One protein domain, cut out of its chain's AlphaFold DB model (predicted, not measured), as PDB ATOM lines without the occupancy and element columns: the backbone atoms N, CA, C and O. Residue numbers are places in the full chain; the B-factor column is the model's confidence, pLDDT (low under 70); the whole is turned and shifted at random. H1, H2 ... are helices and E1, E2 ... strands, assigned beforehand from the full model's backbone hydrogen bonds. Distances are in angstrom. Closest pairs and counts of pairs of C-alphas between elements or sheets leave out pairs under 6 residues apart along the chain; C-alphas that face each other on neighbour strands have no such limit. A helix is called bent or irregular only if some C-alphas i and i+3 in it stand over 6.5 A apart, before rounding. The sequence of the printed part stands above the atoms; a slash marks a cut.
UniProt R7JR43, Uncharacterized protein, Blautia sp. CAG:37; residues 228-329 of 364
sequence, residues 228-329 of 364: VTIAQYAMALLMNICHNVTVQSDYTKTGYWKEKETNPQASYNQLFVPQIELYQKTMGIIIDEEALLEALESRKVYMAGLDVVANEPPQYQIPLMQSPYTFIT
ATOM      1  N   VAL A 228      28.521  -5.798 -18.650       86.19
ATOM      2  CA  VAL A 228      27.285  -5.344 -19.302       86.19
ATOM      3  C   VAL A 228      27.510  -5.022 -20.780       86.19
ATOM      4  O   VAL A 228      26.711  -5.420 -21.626       86.19
ATOM      5  N   THR A 229      28.584  -4.299 -21.110       89.50
ATOM      6  CA  THR A 229      28.836  -3.868 -22.499       89.50
ATOM      7  C   THR A 229      29.215  -5.045 -23.391       89.50
ATOM      8  O   THR A 229      28.732  -5.137 -24.513       89.50
ATOM      9  N   ILE A 230      29.997  -5.996 -22.876       89.19
ATOM     10  CA  ILE A 230      30.396  -7.201 -23.605       89.19
ATOM     11  C   ILE A 230      29.172  -8.086 -23.853       89.19
ATOM     12  O   ILE A 230      28.978  -8.547 -24.973       89.19
ATOM     13  N   ALA A 231      28.289  -8.258 -22.860       88.38
ATOM     14  CA  ALA A 231      27.039  -8.997 -23.044       88.38
ATOM     15  C   ALA A 231      26.121  -8.344 -24.093       88.38
ATOM     16  O   ALA A 231      25.562  -9.030 -24.953       88.38
ATOM     17  N   GLN A 232      25.993  -7.012 -24.065       90.31
ATOM     18  CA  GLN A 232      25.244  -6.262 -25.076       90.31
ATOM     19  C   GLN A 232      25.857  -6.417 -26.470       90.31
ATOM     20  O   GLN A 232      25.127  -6.608 -27.439       90.31
ATOM     21  N   TYR A 233      27.185  -6.380 -26.574       93.81
ATOM     22  CA  TYR A 233      27.893  -6.522 -27.842       93.81
ATOM     23  C   TYR A 233      27.780  -7.940 -28.417       93.81
ATOM     24  O   TYR A 233      27.527  -8.108 -29.608       93.81
ATOM     25  N   ALA A 234      27.861  -8.969 -27.569       89.69
ATOM     26  CA  ALA A 234      27.611 -10.354 -27.962       89.69
ATOM     27  C   ALA A 234      26.183 -10.533 -28.507       89.69
ATOM     28  O   ALA A 234      25.984 -11.161 -29.548       89.69
ATOM     29  N   MET A 235      25.190  -9.920 -27.853       92.75
ATOM     30  CA  MET A 235      23.816  -9.896 -28.360       92.75
ATOM     31  C   MET A 235      23.710  -9.121 -29.680       92.75
ATOM     32  O   MET A 235      22.998  -9.551 -30.581       92.75
ATOM     33  N   ALA A 236      24.435  -8.011 -29.836       94.19
ATOM     34  CA  ALA A 236      24.459  -7.254 -31.085       94.19
ATOM     35  C   ALA A 236      25.009  -8.093 -32.251       94.19
ATOM     36  O   ALA A 236      24.388  -8.128 -33.313       94.19
ATOM     37  N   LEU A 237      26.107  -8.830 -32.045       93.25
ATOM     38  CA  LEU A 237      26.649  -9.773 -33.030       93.25
ATOM     39  C   LEU A 237      25.636 -10.877 -33.365       93.25
ATOM     40  O   LEU A 237      25.392 -11.149 -34.542       93.25
ATOM     41  N   LEU A 238      24.988 -11.465 -32.354       92.50
ATOM     42  CA  LEU A 238      23.961 -12.493 -32.547       92.50
ATOM     43  C   LEU A 238      22.758 -11.973 -33.348       92.50
ATOM     44  O   LEU A 238      22.287 -12.629 -34.277       92.50
ATOM     45  N   MET A 239      22.264 -10.780 -33.027       93.31
ATOM     46  CA  MET A 239      21.141 -10.179 -33.746       93.31
ATOM     47  C   MET A 239      21.537  -9.732 -35.155       93.31
ATOM     48  O   MET A 239      20.716  -9.794 -36.072       93.31
ATOM     49  N   ASN A 240      22.801  -9.351 -35.363       93.56
ATOM     50  CA  ASN A 240      23.334  -9.087 -36.693       93.56
ATOM     51  C   ASN A 240      23.365 -10.359 -37.554       93.56
ATOM     52  O   ASN A 240      22.953 -10.305 -38.708       93.56
ATOM     53  N   ILE A 241      23.741 -11.508 -36.979       92.25
ATOM     54  CA  ILE A 241      23.621 -12.824 -37.633       92.25
ATOM     55  C   ILE A 241      22.170 -13.115 -38.023       92.25
ATOM     56  O   ILE A 241      21.910 -13.602 -39.122       92.25
ATOM     57  N   CYS A 242      21.223 -12.823 -37.130       92.38
ATOM     58  CA  CYS A 242      19.827 -13.189 -37.339       92.38
ATOM     59  C   CYS A 242      19.115 -12.318 -38.379       92.38
ATOM     60  O   CYS A 242      18.284 -12.820 -39.135       92.38
ATOM     61  N   HIS A 243      19.411 -11.017 -38.405       92.56
ATOM     62  CA  HIS A 243      18.583 -10.057 -39.134       92.56
ATOM     63  C   HIS A 243      19.351  -9.124 -40.062       92.56
ATOM     64  O   HIS A 243      18.756  -8.660 -41.037       92.56
ATOM     65  N   ASN A 244      20.623  -8.833 -39.757       92.31
ATOM     66  CA  ASN A 244      21.451  -7.802 -40.395       92.31
ATOM     67  C   ASN A 244      20.626  -6.575 -40.835       92.31
ATOM     68  O   ASN A 244      20.448  -6.271 -42.019       92.31
ATOM     69  N   VAL A 245      20.061  -5.891 -39.836       93.50
ATOM     70  CA  VAL A 245      19.098  -4.796 -40.029       93.50
ATOM     71  C   VAL A 245      19.687  -3.607 -40.789       93.50
ATOM     72  O   VAL A 245      18.942  -2.865 -41.425       93.50
ATOM     73  N   THR A 246      21.011  -3.439 -40.759       93.50
ATOM     74  CA  THR A 246      21.717  -2.368 -41.470       93.50
ATOM     75  C   THR A 246      21.548  -2.509 -42.977       93.50
ATOM     76  O   THR A 246      21.122  -1.557 -43.623       93.50
ATOM     77  N   VAL A 247      21.764  -3.711 -43.528       92.38
ATOM     78  CA  VAL A 247      21.597  -3.963 -44.970       92.38
ATOM     79  C   VAL A 247      20.167  -3.654 -45.422       92.38
ATOM     80  O   VAL A 247      19.962  -3.012 -46.451       92.38
ATOM     81  N   GLN A 248      19.172  -4.051 -44.625       91.69
ATOM     82  CA  GLN A 248      17.766  -3.766 -44.926       91.69
ATOM     83  C   GLN A 248      17.452  -2.264 -44.821       91.69
ATOM     84  O   GLN A 248      16.797  -1.703 -45.698       91.69
ATOM     85  N   SER A 249      17.970  -1.586 -43.789       94.00
ATOM     86  CA  SER A 249      17.859  -0.129 -43.623       94.00
ATOM     87  C   SER A 249      18.424   0.619 -44.834       94.00
ATOM     88  O   SER A 249      17.792   1.555 -45.331       94.00
ATOM     89  N   ASP A 250      19.598   0.220 -45.318       94.50
ATOM     90  CA  ASP A 250      20.279   0.892 -46.424       94.50
ATOM     91  C   ASP A 250      19.534   0.712 -47.747       94.50
ATOM     92  O   ASP A 250      19.437   1.660 -48.538       94.50
ATOM     93  N   TYR A 251      18.914  -0.455 -47.955       91.56
ATOM     94  CA  TYR A 251      17.992  -0.648 -49.068       91.56
ATOM     95  C   TYR A 251      16.811   0.320 -48.987       91.56
ATOM     96  O   TYR A 251      16.583   1.080 -49.926       91.56
ATOM     97  N   THR A 252      16.096   0.372 -47.862       92.12
ATOM     98  CA  THR A 252      14.930   1.258 -47.721       92.12
ATOM     99  C   THR A 252      15.297   2.735 -47.894       92.12
ATOM    100  O   THR A 252      14.548   3.497 -48.508       92.12
ATOM    101  N   LYS A 253      16.451   3.159 -47.364       93.69
ATOM    102  CA  LYS A 253      16.908   4.555 -47.434       93.69
ATOM    103  C   LYS A 253      17.435   4.948 -48.808       93.69
ATOM    104  O   LYS A 253      17.293   6.107 -49.183       93.69
ATOM    105  N   THR A 254      18.068   4.030 -49.540       93.69
ATOM    106  CA  THR A 254      18.785   4.370 -50.781       93.69
ATOM    107  C   THR A 254      18.534   3.395 -51.926       93.69
ATOM    108  O   THR A 254      18.216   3.840 -53.029       93.69
ATOM    109  N   GLY A 255      18.660   2.087 -51.690       91.06
ATOM    110  CA  GLY A 255      18.558   1.060 -52.730       91.06
ATOM    111  C   GLY A 255      17.206   1.056 -53.444       91.06
ATOM    112  O   GLY A 255      17.169   1.110 -54.670       91.06
ATOM    113  N   TYR A 256      16.111   1.096 -52.684       93.44
ATOM    114  CA  TYR A 256      14.749   1.121 -53.212       93.44
ATOM    115  C   TYR A 256      14.504   2.330 -54.118       93.44
ATOM    116  O   TYR A 256      13.950   2.186 -55.203       93.44
ATOM    117  N   TRP A 257      14.937   3.525 -53.706       94.50
ATOM    118  CA  TRP A 257      14.719   4.745 -54.486       94.50
ATOM    119  C   TRP A 257      15.492   4.722 -55.803       94.50
ATOM    120  O   TRP A 257      14.913   5.016 -56.846       94.50
ATOM    121  N   LYS A 258      16.755   4.276 -55.772       93.88
ATOM    122  CA  LYS A 258      17.567   4.087 -56.985       93.88
ATOM    123  C   LYS A 258      16.950   3.059 -57.932       93.88
ATOM    124  O   LYS A 258      16.931   3.257 -59.143       93.88
ATOM    125  N   GLU A 259      16.433   1.958 -57.394       92.56
ATOM    126  CA  GLU A 259      15.747   0.950 -58.200       92.56
ATOM    127  C   GLU A 259      14.460   1.521 -58.807       92.56
ATOM    128  O   GLU A 259      14.211   1.353 -59.998       92.56
ATOM    129  N   LYS A 260      13.678   2.268 -58.023       94.00
ATOM    130  CA  LYS A 260      12.401   2.849 -58.447       94.00
ATOM    131  C   LYS A 260      12.533   3.818 -59.623       94.00
ATOM    132  O   LYS A 260      11.612   3.895 -60.434       94.00
ATOM    133  N   GLU A 261      13.660   4.524 -59.730       95.56
ATOM    134  CA  GLU A 261      13.964   5.428 -60.851       95.56
ATOM    135  C   GLU A 261      14.035   4.700 -62.200       95.56
ATOM    136  O   GLU A 261      13.623   5.247 -63.222       95.56
ATOM    137  N   THR A 262      14.539   3.465 -62.211       95.81
ATOM    138  CA  THR A 262      14.752   2.680 -63.441       95.81
ATOM    139  C   THR A 262      13.732   1.554 -63.617       95.81
ATOM    140  O   THR A 262      13.487   1.108 -64.737       95.81
ATOM    141  N   ASN A 263      13.089   1.132 -62.529       93.38
ATOM    142  CA  ASN A 263      12.094   0.075 -62.482       93.38
ATOM    143  C   ASN A 263      10.832   0.549 -61.731       93.38
ATOM    144  O   ASN A 263      10.756   0.465 -60.501       93.38
ATOM    145  N   PRO A 264       9.770   0.970 -62.447       90.88
ATOM    146  CA  PRO A 264       8.499   1.347 -61.829       90.88
ATOM    147  C   PRO A 264       7.836   0.226 -61.012       90.88
ATOM    148  O   PRO A 264       6.970   0.525 -60.188       90.88
ATOM    149  N   GLN A 265       8.235  -1.037 -61.194       92.88
ATOM    150  CA  GLN A 265       7.744  -2.194 -60.434       92.88
ATOM    151  C   GLN A 265       8.649  -2.593 -59.254       92.88
ATOM    152  O   GLN A 265       8.415  -3.642 -58.659       92.88
ATOM    153  N   ALA A 266       9.650  -1.780 -58.893       90.50
ATOM    154  CA  ALA A 266      10.508  -2.039 -57.734       90.50
ATOM    155  C   ALA A 266       9.674  -2.308 -56.466       90.50
ATOM    156  O   ALA A 266       8.723  -1.569 -56.165       90.50
ATOM    157  N   SER A 267      10.026  -3.369 -55.737       90.00
ATOM    158  CA  SER A 267       9.298  -3.821 -54.550       90.00
ATOM    159  C   SER A 267       9.837  -3.146 -53.296       90.00
ATOM    160  O   SER A 267      11.001  -3.293 -52.957       90.00
ATOM    161  N   TYR A 268       8.976  -2.458 -52.550       90.38
ATOM    162  CA  TYR A 268       9.387  -1.816 -51.297       90.38
ATOM    163  C   TYR A 268       9.797  -2.830 -50.214       90.38
ATOM    164  O   TYR A 268      10.738  -2.599 -49.462       90.38
ATOM    165  N   ASN A 269       9.120  -3.983 -50.167       88.69
ATOM    166  CA  ASN A 269       9.302  -5.010 -49.137       88.69
ATOM    167  C   ASN A 269      10.256  -6.123 -49.602       88.69
ATOM    168  O   ASN A 269       9.954  -7.309 -49.456       88.69
ATOM    169  N   GLN A 270      11.374  -5.758 -50.228       88.38
ATOM    170  CA  GLN A 270      12.363  -6.726 -50.694       88.38
ATOM    171  C   GLN A 270      13.325  -7.130 -49.572       88.38
ATOM    172  O   GLN A 270      13.791  -6.296 -48.801       88.38
ATOM    173  N   LEU A 271      13.634  -8.427 -49.500       88.44
ATOM    174  CA  LEU A 271      14.547  -8.996 -48.515       88.44
ATOM    175  C   LEU A 271      15.927  -9.252 -49.143       88.44
ATOM    176  O   LEU A 271      16.023  -9.991 -50.118       88.44
ATOM    177  N   PHE A 272      16.991  -8.695 -48.555       86.56
ATOM    178  CA  PHE A 272      18.374  -8.862 -49.043       86.56
ATOM    179  C   PHE A 272      19.216  -9.844 -48.232       86.56
ATOM    180  O   PHE A 272      20.210 -10.368 -48.727       86.56
ATOM    181  N   VAL A 273      18.815 -10.098 -46.990       86.19
ATOM    182  CA  VAL A 273      19.496 -11.013 -46.075       86.19
ATOM    183  C   VAL A 273      18.484 -11.995 -45.483       86.19
ATOM    184  O   VAL A 273      17.390 -11.564 -45.094       86.19
ATOM    185  N   PRO A 274      18.811 -13.301 -45.399       86.75
ATOM    186  CA  PRO A 274      17.960 -14.276 -44.729       86.75
ATOM    187  C   PRO A 274      17.604 -13.809 -43.319       86.75
ATOM    188  O   PRO A 274      18.468 -13.335 -42.588       86.75
ATOM    189  N   GLN A 275      16.330 -13.931 -42.955       91.62
ATOM    190  CA  GLN A 275      15.870 -13.637 -41.601       91.62
ATOM    191  C   GLN A 275      15.812 -14.936 -40.813       91.62
ATOM    192  O   GLN A 275      15.181 -15.901 -41.245       91.62
ATOM    193  N   ILE A 276      16.474 -14.951 -39.664       92.19
ATOM    194  CA  ILE A 276      16.539 -16.104 -38.775       92.19
ATOM    195  C   ILE A 276      15.813 -15.731 -37.499       92.19
ATOM    196  O   ILE A 276      16.207 -14.818 -36.781       92.19
ATOM    197  N   GLU A 277      14.739 -16.449 -37.205       92.75
ATOM    198  CA  GLU A 277      14.103 -16.351 -35.902       92.75
ATOM    199  C   GLU A 277      14.955 -17.101 -34.873       92.75
ATOM    200  O   GLU A 277      15.279 -18.275 -35.070       92.75
ATOM    201  N   LEU A 278      15.319 -16.422 -33.780       89.69
ATOM    202  CA  LEU A 278      16.119 -17.009 -32.699       89.69
ATOM    203  C   LEU A 278      15.317 -18.018 -31.859       89.69
ATOM    204  O   LEU A 278      15.895 -18.882 -31.199       89.69
ATOM    205  N   TYR A 279      13.985 -17.936 -31.882       90.75
ATOM    206  CA  TYR A 279      13.113 -18.866 -31.174       90.75
ATOM    207  C   TYR A 279      13.407 -20.317 -31.584       90.75
ATOM    208  O   TYR A 279      13.524 -20.643 -32.765       90.75
ATOM    209  N   GLN A 280      13.559 -21.187 -30.580       90.81
ATOM    210  CA  GLN A 280      13.929 -22.600 -30.745       90.81
ATOM    211  C   GLN A 280      15.272 -22.846 -31.461       90.81
ATOM    212  O   GLN A 280      15.519 -23.952 -31.945       90.81
ATOM    213  N   LYS A 281      16.165 -21.852 -31.523       88.50
ATOM    214  CA  LYS A 281      17.551 -22.055 -31.961       88.50
ATOM    215  C   LYS A 281      18.457 -22.328 -30.772       88.50
ATOM    216  O   LYS A 281      18.253 -21.814 -29.675       88.50
ATOM    217  N   THR A 282      19.484 -23.132 -31.012       87.19
ATOM    218  CA  THR A 282      20.566 -23.340 -30.055       87.19
ATOM    219  C   THR A 282      21.676 -22.346 -30.354       87.19
ATOM    220  O   THR A 282      22.161 -22.269 -31.480       87.19
ATOM    221  N   MET A 283      22.074 -21.597 -29.333       85.88
ATOM    222  CA  MET A 283      23.260 -20.747 -29.346       85.88
ATOM    223  C   MET A 283      24.319 -21.349 -28.422       85.88
ATOM    224  O   MET A 283      23.980 -22.003 -27.434       85.88
ATOM    225  N   GLY A 284      25.590 -21.143 -28.751       79.94
ATOM    226  CA  GLY A 284      26.713 -21.689 -27.998       79.94
ATOM    227  C   GLY A 284      27.906 -20.746 -28.004       79.94
ATOM    228  O   GLY A 284      28.012 -19.872 -28.863       79.94
ATOM    229  N   ILE A 285      28.791 -20.941 -27.031       81.38
ATOM    230  CA  ILE A 285      30.076 -20.252 -26.928       81.38
ATOM    231  C   ILE A 285      31.144 -21.264 -27.331       81.38
ATOM    232  O   ILE A 285      31.219 -22.344 -26.744       81.38
ATOM    233  N   ILE A 286      31.938 -20.930 -28.344       77.25
ATOM    234  CA  ILE A 286      33.048 -21.756 -28.825       77.25
ATOM    235  C   ILE A 286      34.320 -20.935 -28.648       77.25
ATOM    236  O   ILE A 286      34.382 -19.795 -29.100       77.25
ATOM    237  N   ILE A 287      35.294 -21.507 -27.943       76.62
ATOM    238  CA  ILE A 287      36.562 -20.841 -27.603       76.62
ATOM    239  C   ILE A 287      37.674 -21.256 -28.577       76.62
ATOM    240  O   ILE A 287      38.561 -20.465 -28.873       76.62
ATOM    241  N   ASP A 288      37.621 -22.489 -29.082       87.31
ATOM    242  CA  ASP A 288      38.628 -23.052 -29.980       87.31
ATOM    243  C   ASP A 288      38.372 -22.627 -31.438       87.31
ATOM    244  O   ASP A 288      37.312 -22.917 -32.001       87.31
ATOM    245  N   GLU A 289      39.335 -21.920 -32.039       86.69
ATOM    246  CA  GLU A 289      39.224 -21.381 -33.401       86.69
ATOM    247  C   GLU A 289      39.212 -22.466 -34.485       86.69
ATOM    248  O   GLU A 289      38.487 -22.327 -35.474       86.69
ATOM    249  N   GLU A 290      39.980 -23.544 -34.311       87.94
ATOM    250  CA  GLU A 290      40.055 -24.640 -35.282       87.94
ATOM    251  C   GLU A 290      38.755 -25.445 -35.264       87.94
ATOM    252  O   GLU A 290      38.156 -25.696 -36.312       87.94
ATOM    253  N   ALA A 291      38.257 -25.764 -34.066       90.88
ATOM    254  CA  ALA A 291      36.976 -26.440 -33.896       90.88
ATOM    255  C   ALA A 291      35.813 -25.587 -34.424       90.88
ATOM    256  O   ALA A 291      34.866 -26.119 -35.011       90.88
ATOM    257  N   LEU A 292      35.872 -24.263 -34.237       92.75
ATOM    258  CA  LEU A 292      34.882 -23.348 -34.796       92.75
ATOM    259  C   LEU A 292      34.904 -23.369 -36.326       92.75
ATOM    260  O   LEU A 292      33.844 -23.455 -36.947       92.75
ATOM    261  N   LEU A 293      36.092 -23.304 -36.930       91.75
ATOM    262  CA  LEU A 293      36.245 -23.349 -38.380       91.75
ATOM    263  C   LEU A 293      35.692 -24.661 -38.951       91.75
ATOM    264  O   LEU A 293      34.848 -24.621 -39.847       91.75
ATOM    265  N   GLU A 294      36.065 -25.808 -38.377       92.69
ATOM    266  CA  GLU A 294      35.544 -27.118 -38.792       92.69
ATOM    267  C   GLU A 294      34.012 -27.181 -38.645       92.69
ATOM    268  O   GLU A 294      33.295 -27.698 -39.511       92.69
ATOM    269  N   ALA A 295      33.466 -26.632 -37.558       93.50
ATOM    270  CA  ALA A 295      32.028 -26.614 -37.320       93.50
ATOM    271  C   ALA A 295      31.270 -25.730 -38.327       93.50
ATOM    272  O   ALA A 295      30.151 -26.082 -38.720       93.50
ATOM    273  N   LEU A 296      31.867 -24.619 -38.765       94.69
ATOM    274  CA  LEU A 296      31.323 -23.746 -39.809       94.69
ATOM    275  C   LEU A 296      31.366 -24.427 -41.185       94.69
ATOM    276  O   LEU A 296      30.364 -24.428 -41.904       94.69
ATOM    277  N   GLU A 297      32.491 -25.055 -41.536       92.50
ATOM    278  CA  GLU A 297      32.664 -25.776 -42.804       92.50
ATOM    279  C   GLU A 297      31.722 -26.983 -42.911       92.50
ATOM    280  O   GLU A 297      31.066 -27.188 -43.935       92.50
ATOM    281  N   SER A 298      31.576 -27.739 -41.819       94.31
ATOM    282  CA  SER A 298      30.677 -28.897 -41.732       94.31
ATOM    283  C   SER A 298      29.200 -28.540 -41.532       94.31
ATOM    284  O   SER A 298      28.365 -29.441 -41.441       94.31
ATOM    285  N   ARG A 299      28.851 -27.245 -41.462       92.12
ATOM    286  CA  ARG A 299      27.484 -26.736 -41.215       92.12
ATOM    287  C   ARG A 299      26.854 -27.162 -39.891       92.12
ATOM    288  O   ARG A 299      25.646 -27.006 -39.717       92.12
ATOM    289  N   LYS A 300      27.653 -27.645 -38.940       93.00
ATOM    290  CA  LYS A 300      27.207 -27.853 -37.555       93.00
ATOM    291  C   LYS A 300      26.899 -26.514 -36.883       93.00
ATOM    292  O   LYS A 300      25.946 -26.417 -36.116       93.00
ATOM    293  N   VAL A 301      27.681 -25.485 -37.207       92.88
ATOM    294  CA  VAL A 301      27.436 -24.091 -36.830       92.88
ATOM    295  C   VAL A 301      27.007 -23.330 -38.077       92.88
ATOM    296  O   VAL A 301      27.667 -23.380 -39.113       92.88
ATOM    297  N   TYR A 302      25.876 -22.633 -37.985       91.69
ATOM    298  CA  TYR A 302      25.345 -21.865 -39.108       91.69
ATOM    299  C   TYR A 302      26.188 -20.614 -39.398       91.69
ATOM    300  O   TYR A 302      26.497 -20.330 -40.554       91.69
ATOM    301  N   MET A 303      26.541 -19.866 -38.349       93.50
ATOM    302  CA  MET A 303      27.304 -18.620 -38.414       93.50
ATOM    303  C   MET A 303      27.872 -18.286 -37.028       93.50
ATOM    304  O   MET A 303      27.307 -18.723 -36.023       93.50
ATOM    305  N   ALA A 304      28.949 -17.502 -36.965       94.56
ATOM    306  CA  ALA A 304      29.572 -17.078 -35.712       94.56
ATOM    307  C   ALA A 304      29.829 -15.565 -35.662       94.56
ATOM    308  O   ALA A 304      30.057 -14.922 -36.683       94.56
ATOM    309  N   GLY A 305      29.784 -14.999 -34.457       94.62
ATOM    310  CA  GLY A 305      30.136 -13.610 -34.180       94.62
ATOM    311  C   GLY A 305      31.289 -13.581 -33.188       94.62
ATOM    312  O   GLY A 305      31.171 -14.177 -32.121       94.62
ATOM    313  N   LEU A 306      32.387 -12.918 -33.540       94.00
ATOM    314  CA  LEU A 306      33.607 -12.860 -32.743       94.00
ATOM    315  C   LEU A 306      34.026 -11.403 -32.553       94.00
ATOM    316  O   LEU A 306      34.116 -10.660 -33.523       94.00
ATOM    317  N   ASP A 307      34.310 -11.005 -31.315       93.50
ATOM    318  CA  ASP A 307      35.011  -9.740 -31.045       93.50
ATOM    319  C   ASP A 307      36.500  -9.952 -30.772       93.50
ATOM    320  O   ASP A 307      37.263  -8.998 -30.815       93.50
ATOM    321  N   VAL A 308      36.924 -11.191 -30.517       90.62
ATOM    322  CA  VAL A 308      38.318 -11.531 -30.230       90.62
ATOM    323  C   VAL A 308      38.775 -12.724 -31.055       90.62
ATOM    324  O   VAL A 308      37.960 -13.557 -31.459       90.62
ATOM    325  N   VAL A 309      40.083 -12.799 -31.277       90.50
ATOM    326  CA  VAL A 309      40.780 -13.943 -31.882       90.50
ATOM    327  C   VAL A 309      41.933 -14.385 -30.978       90.50
ATOM    328  O   VAL A 309      42.376 -13.644 -30.104       90.50
ATOM    329  N   ALA A 310      42.445 -15.596 -31.173       87.00
ATOM    330  CA  ALA A 310      43.453 -16.202 -30.307       87.00
ATOM    331  C   ALA A 310      44.756 -15.388 -30.252       87.00
ATOM    332  O   ALA A 310      45.385 -15.287 -29.200       87.00
ATOM    333  N   ASN A 311      45.160 -14.797 -31.380       86.06
ATOM    334  CA  ASN A 311      46.373 -13.990 -31.486       86.06
ATOM    335  C   ASN A 311      46.042 -12.564 -31.929       86.06
ATOM    336  O   ASN A 311      45.714 -12.333 -33.094       86.06
ATOM    337  N   GLU A 312      46.200 -11.603 -31.018       86.38
ATOM    338  CA  GLU A 312      45.913 -10.192 -31.277       86.38
ATOM    339  C   GLU A 312      47.143  -9.282 -31.091       86.38
ATOM    340  O   GLU A 312      47.763  -9.279 -30.023       86.38
ATOM    341  N   PRO A 313      47.490  -8.446 -32.090       88.44
ATOM    342  CA  PRO A 313      46.881  -8.370 -33.417       88.44
ATOM    343  C   PRO A 313      47.243  -9.598 -34.279       88.44
ATOM    344  O   PRO A 313      48.370 -10.101 -34.184       88.44
ATOM    345  N   PRO A 314      46.332 -10.060 -35.152       88.25
ATOM    346  CA  PRO A 314      46.623 -11.169 -36.050       88.25
ATOM    347  C   PRO A 314      47.722 -10.766 -37.041       88.25
ATOM    348  O   PRO A 314      47.694  -9.678 -37.617       88.25
ATOM    349  N   GLN A 315      48.704 -11.646 -37.243       90.75
ATOM    350  CA  GLN A 315      49.840 -11.390 -38.145       90.75
ATOM    351  C   GLN A 315      49.455 -11.499 -39.630       90.75
ATOM    352  O   GLN A 315      50.129 -10.951 -40.499       90.75
ATOM    353  N   TYR A 316      48.377 -12.222 -39.925       90.12
ATOM    354  CA  TYR A 316      47.816 -12.435 -41.254       90.12
ATOM    355  C   TYR A 316      46.301 -12.640 -41.139       90.12
ATOM    356  O   TYR A 316      45.782 -12.873 -40.047       90.12
ATOM    357  N   GLN A 317      45.578 -12.561 -42.258       90.56
ATOM    358  CA  GLN A 317      44.150 -12.889 -42.273       90.56
ATOM    359  C   GLN A 317      43.958 -14.383 -42.011       90.56
ATOM    360  O   GLN A 317      44.331 -15.211 -42.841       90.56
ATOM    361  N   ILE A 318      43.382 -14.714 -40.860       91.06
ATOM    362  CA  ILE A 318      43.082 -16.098 -40.485       91.06
ATOM    363  C   ILE A 318      41.887 -16.634 -41.294       91.06
ATOM    364  O   ILE A 318      41.050 -15.836 -41.729       91.06
ATOM    365  N   PRO A 319      41.747 -17.962 -41.475       91.94
ATOM    366  CA  PRO A 319      40.652 -18.549 -42.256       91.94
ATOM    367  C   PRO A 319      39.255 -18.095 -41.818       91.94
ATOM    368  O   PRO A 319      38.399 -17.841 -42.663       91.94
ATOM    369  N   LEU A 320      39.043 -17.898 -40.509       91.81
ATOM    370  CA  LEU A 320      37.788 -17.360 -39.984       91.81
ATOM    371  C   LEU A 320      37.447 -15.999 -40.611       91.81
ATOM    372  O   LEU A 320      36.318 -15.811 -41.022       91.81
ATOM    373  N   MET A 321      38.410 -15.093 -40.809       92.50
ATOM    374  CA  MET A 321      38.163 -13.770 -41.416       92.50
ATOM    375  C   MET A 321      37.775 -13.826 -42.896       92.50
ATOM    376  O   MET A 321      37.223 -12.863 -43.424       92.50
ATOM    377  N   GLN A 322      38.080 -14.929 -43.575       90.19
ATOM    378  CA  GLN A 322      37.723 -15.143 -44.978       90.19
ATOM    379  C   GLN A 322      36.375 -15.859 -45.119       90.19
ATOM    380  O   GLN A 322      35.803 -15.900 -46.211       90.19
ATOM    381  N   SER A 323      35.857 -16.424 -44.026       90.00
ATOM    382  CA  SER A 323      34.594 -17.144 -44.028       90.00
ATOM    383  C   SER A 323      33.419 -16.175 -44.199       90.00
ATOM    384  O   SER A 323      33.262 -15.239 -43.412       90.00
ATOM    385  N   PRO A 324      32.503 -16.416 -45.154       89.00
ATOM    386  CA  PRO A 324      31.269 -15.638 -45.253       89.00
ATOM    387  C   PRO A 324      30.280 -15.954 -44.114       89.00
ATOM    388  O   PRO A 324      29.207 -15.360 -44.048       89.00
ATOM    389  N   TYR A 325      30.615 -16.907 -43.234       90.44
ATOM    390  CA  TYR A 325      29.799 -17.345 -42.097       90.44
ATOM    391  C   TYR A 325      30.304 -16.792 -40.762       90.44
ATOM    392  O   TYR A 325      29.997 -17.344 -39.705       90.44
ATOM    393  N   THR A 326      31.065 -15.703 -40.794       93.62
ATOM    394  CA  THR A 326      31.550 -15.042 -39.583       93.62
ATOM    395  C   THR A 326      31.372 -13.535 -39.656       93.62
ATOM    396  O   THR A 326      31.640 -12.923 -40.688       93.62
ATOM    397  N   PHE A 327      31.001 -12.931 -38.532       93.62
ATOM    398  CA  PHE A 327      31.194 -11.508 -38.279       93.62
ATOM    399  C   PHE A 327      32.314 -11.354 -37.261       93.62
ATOM    400  O   PHE A 327      32.225 -11.925 -36.177       93.62
ATOM    401  N   ILE A 328      33.358 -10.602 -37.611       93.81
ATOM    402  CA  ILE A 328      34.526 -10.405 -36.750       93.81
ATOM    403  C   ILE A 328      34.750  -8.910 -36.540       93.81
ATOM    404  O   ILE A 328      34.787  -8.143 -37.503       93.81
ATOM    405  N   THR A 329      34.894  -8.506 -35.283       94.50
ATOM    406  CA  THR A 329      35.216  -7.138 -34.861       94.50
ATOM    407  C   THR A 329      36.553  -7.126 -34.121       94.50
ATOM    408  O   THR A 329      37.055  -8.165 -33.707       94.50
TER     409      THR A 329
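What this domain is: This is residues 228 to 329 of the 364 residues of an uncharacterized protein of Blautia sp. CAG:37 (UniProt R7JR43). A tiny sheet of two parallel strands, E1 and E2, has H1 packed on it, mostly along E1, while the short helix H4 sits next to E2 and H3 sits beside H4, away from E2. H2 runs away as an arm, and residues 263 to 288 fold back. The printed part has 102 residues, with four helices and two parallel strands (H1 H2 H3 E1 H4 E2), mostly helix, loose, radius of gyration of the C-alphas 16.9 A, spans 50 by 35 by 32 A.

Where its parts are: H1, residues 228 to 243, begins at (27.285, -5.344, -19.302) and measures 22.2 A. H2, 245 to 262, measures 25.0 A; it has a kink of 41 degrees near residue 254 and is irregular, C-alphas 253 and 256 being 7.1 A apart. H3 is 289 to 297, 12.3 A; E1 304 to 306, 6.5 A; H4 319 to 322, 5.3 A; E2 326 to 328, 6.2 A, ending at (34.526, -10.405, -36.750).

How they stand to each other: E1 and E2 are parallel at 10 degrees, with N 306 and O 327 2.8 A apart. E1, H4, E2 form a strand-helix-strand unit, parallel strands with a helix between, its crossover right-handed. The closest C-alphas of H1 and E1 are Leu 237 and Gly 305, 5.3 A. H3 and H4 only just touch, with 3 pairs of C-alphas within 8 A, closest Leu 293 and Leu 320, 6.4 A. H1 and H2 meet only through their link; H2 and H3 are apart. Every O i to N i+4 pair is within hydrogen-bond range in H1 and H3, 11 of 14 in H2; H4 is too short for one.

The domain as a whole: The C-alphas farthest apart, Pro 264 and Asn 311, are 50.9 A apart. The printed part has no cut; links H2 to H3 and E1 to H4 are long, and residues 311 to 317 stand free. No printed residue is under 70 in pLDDT.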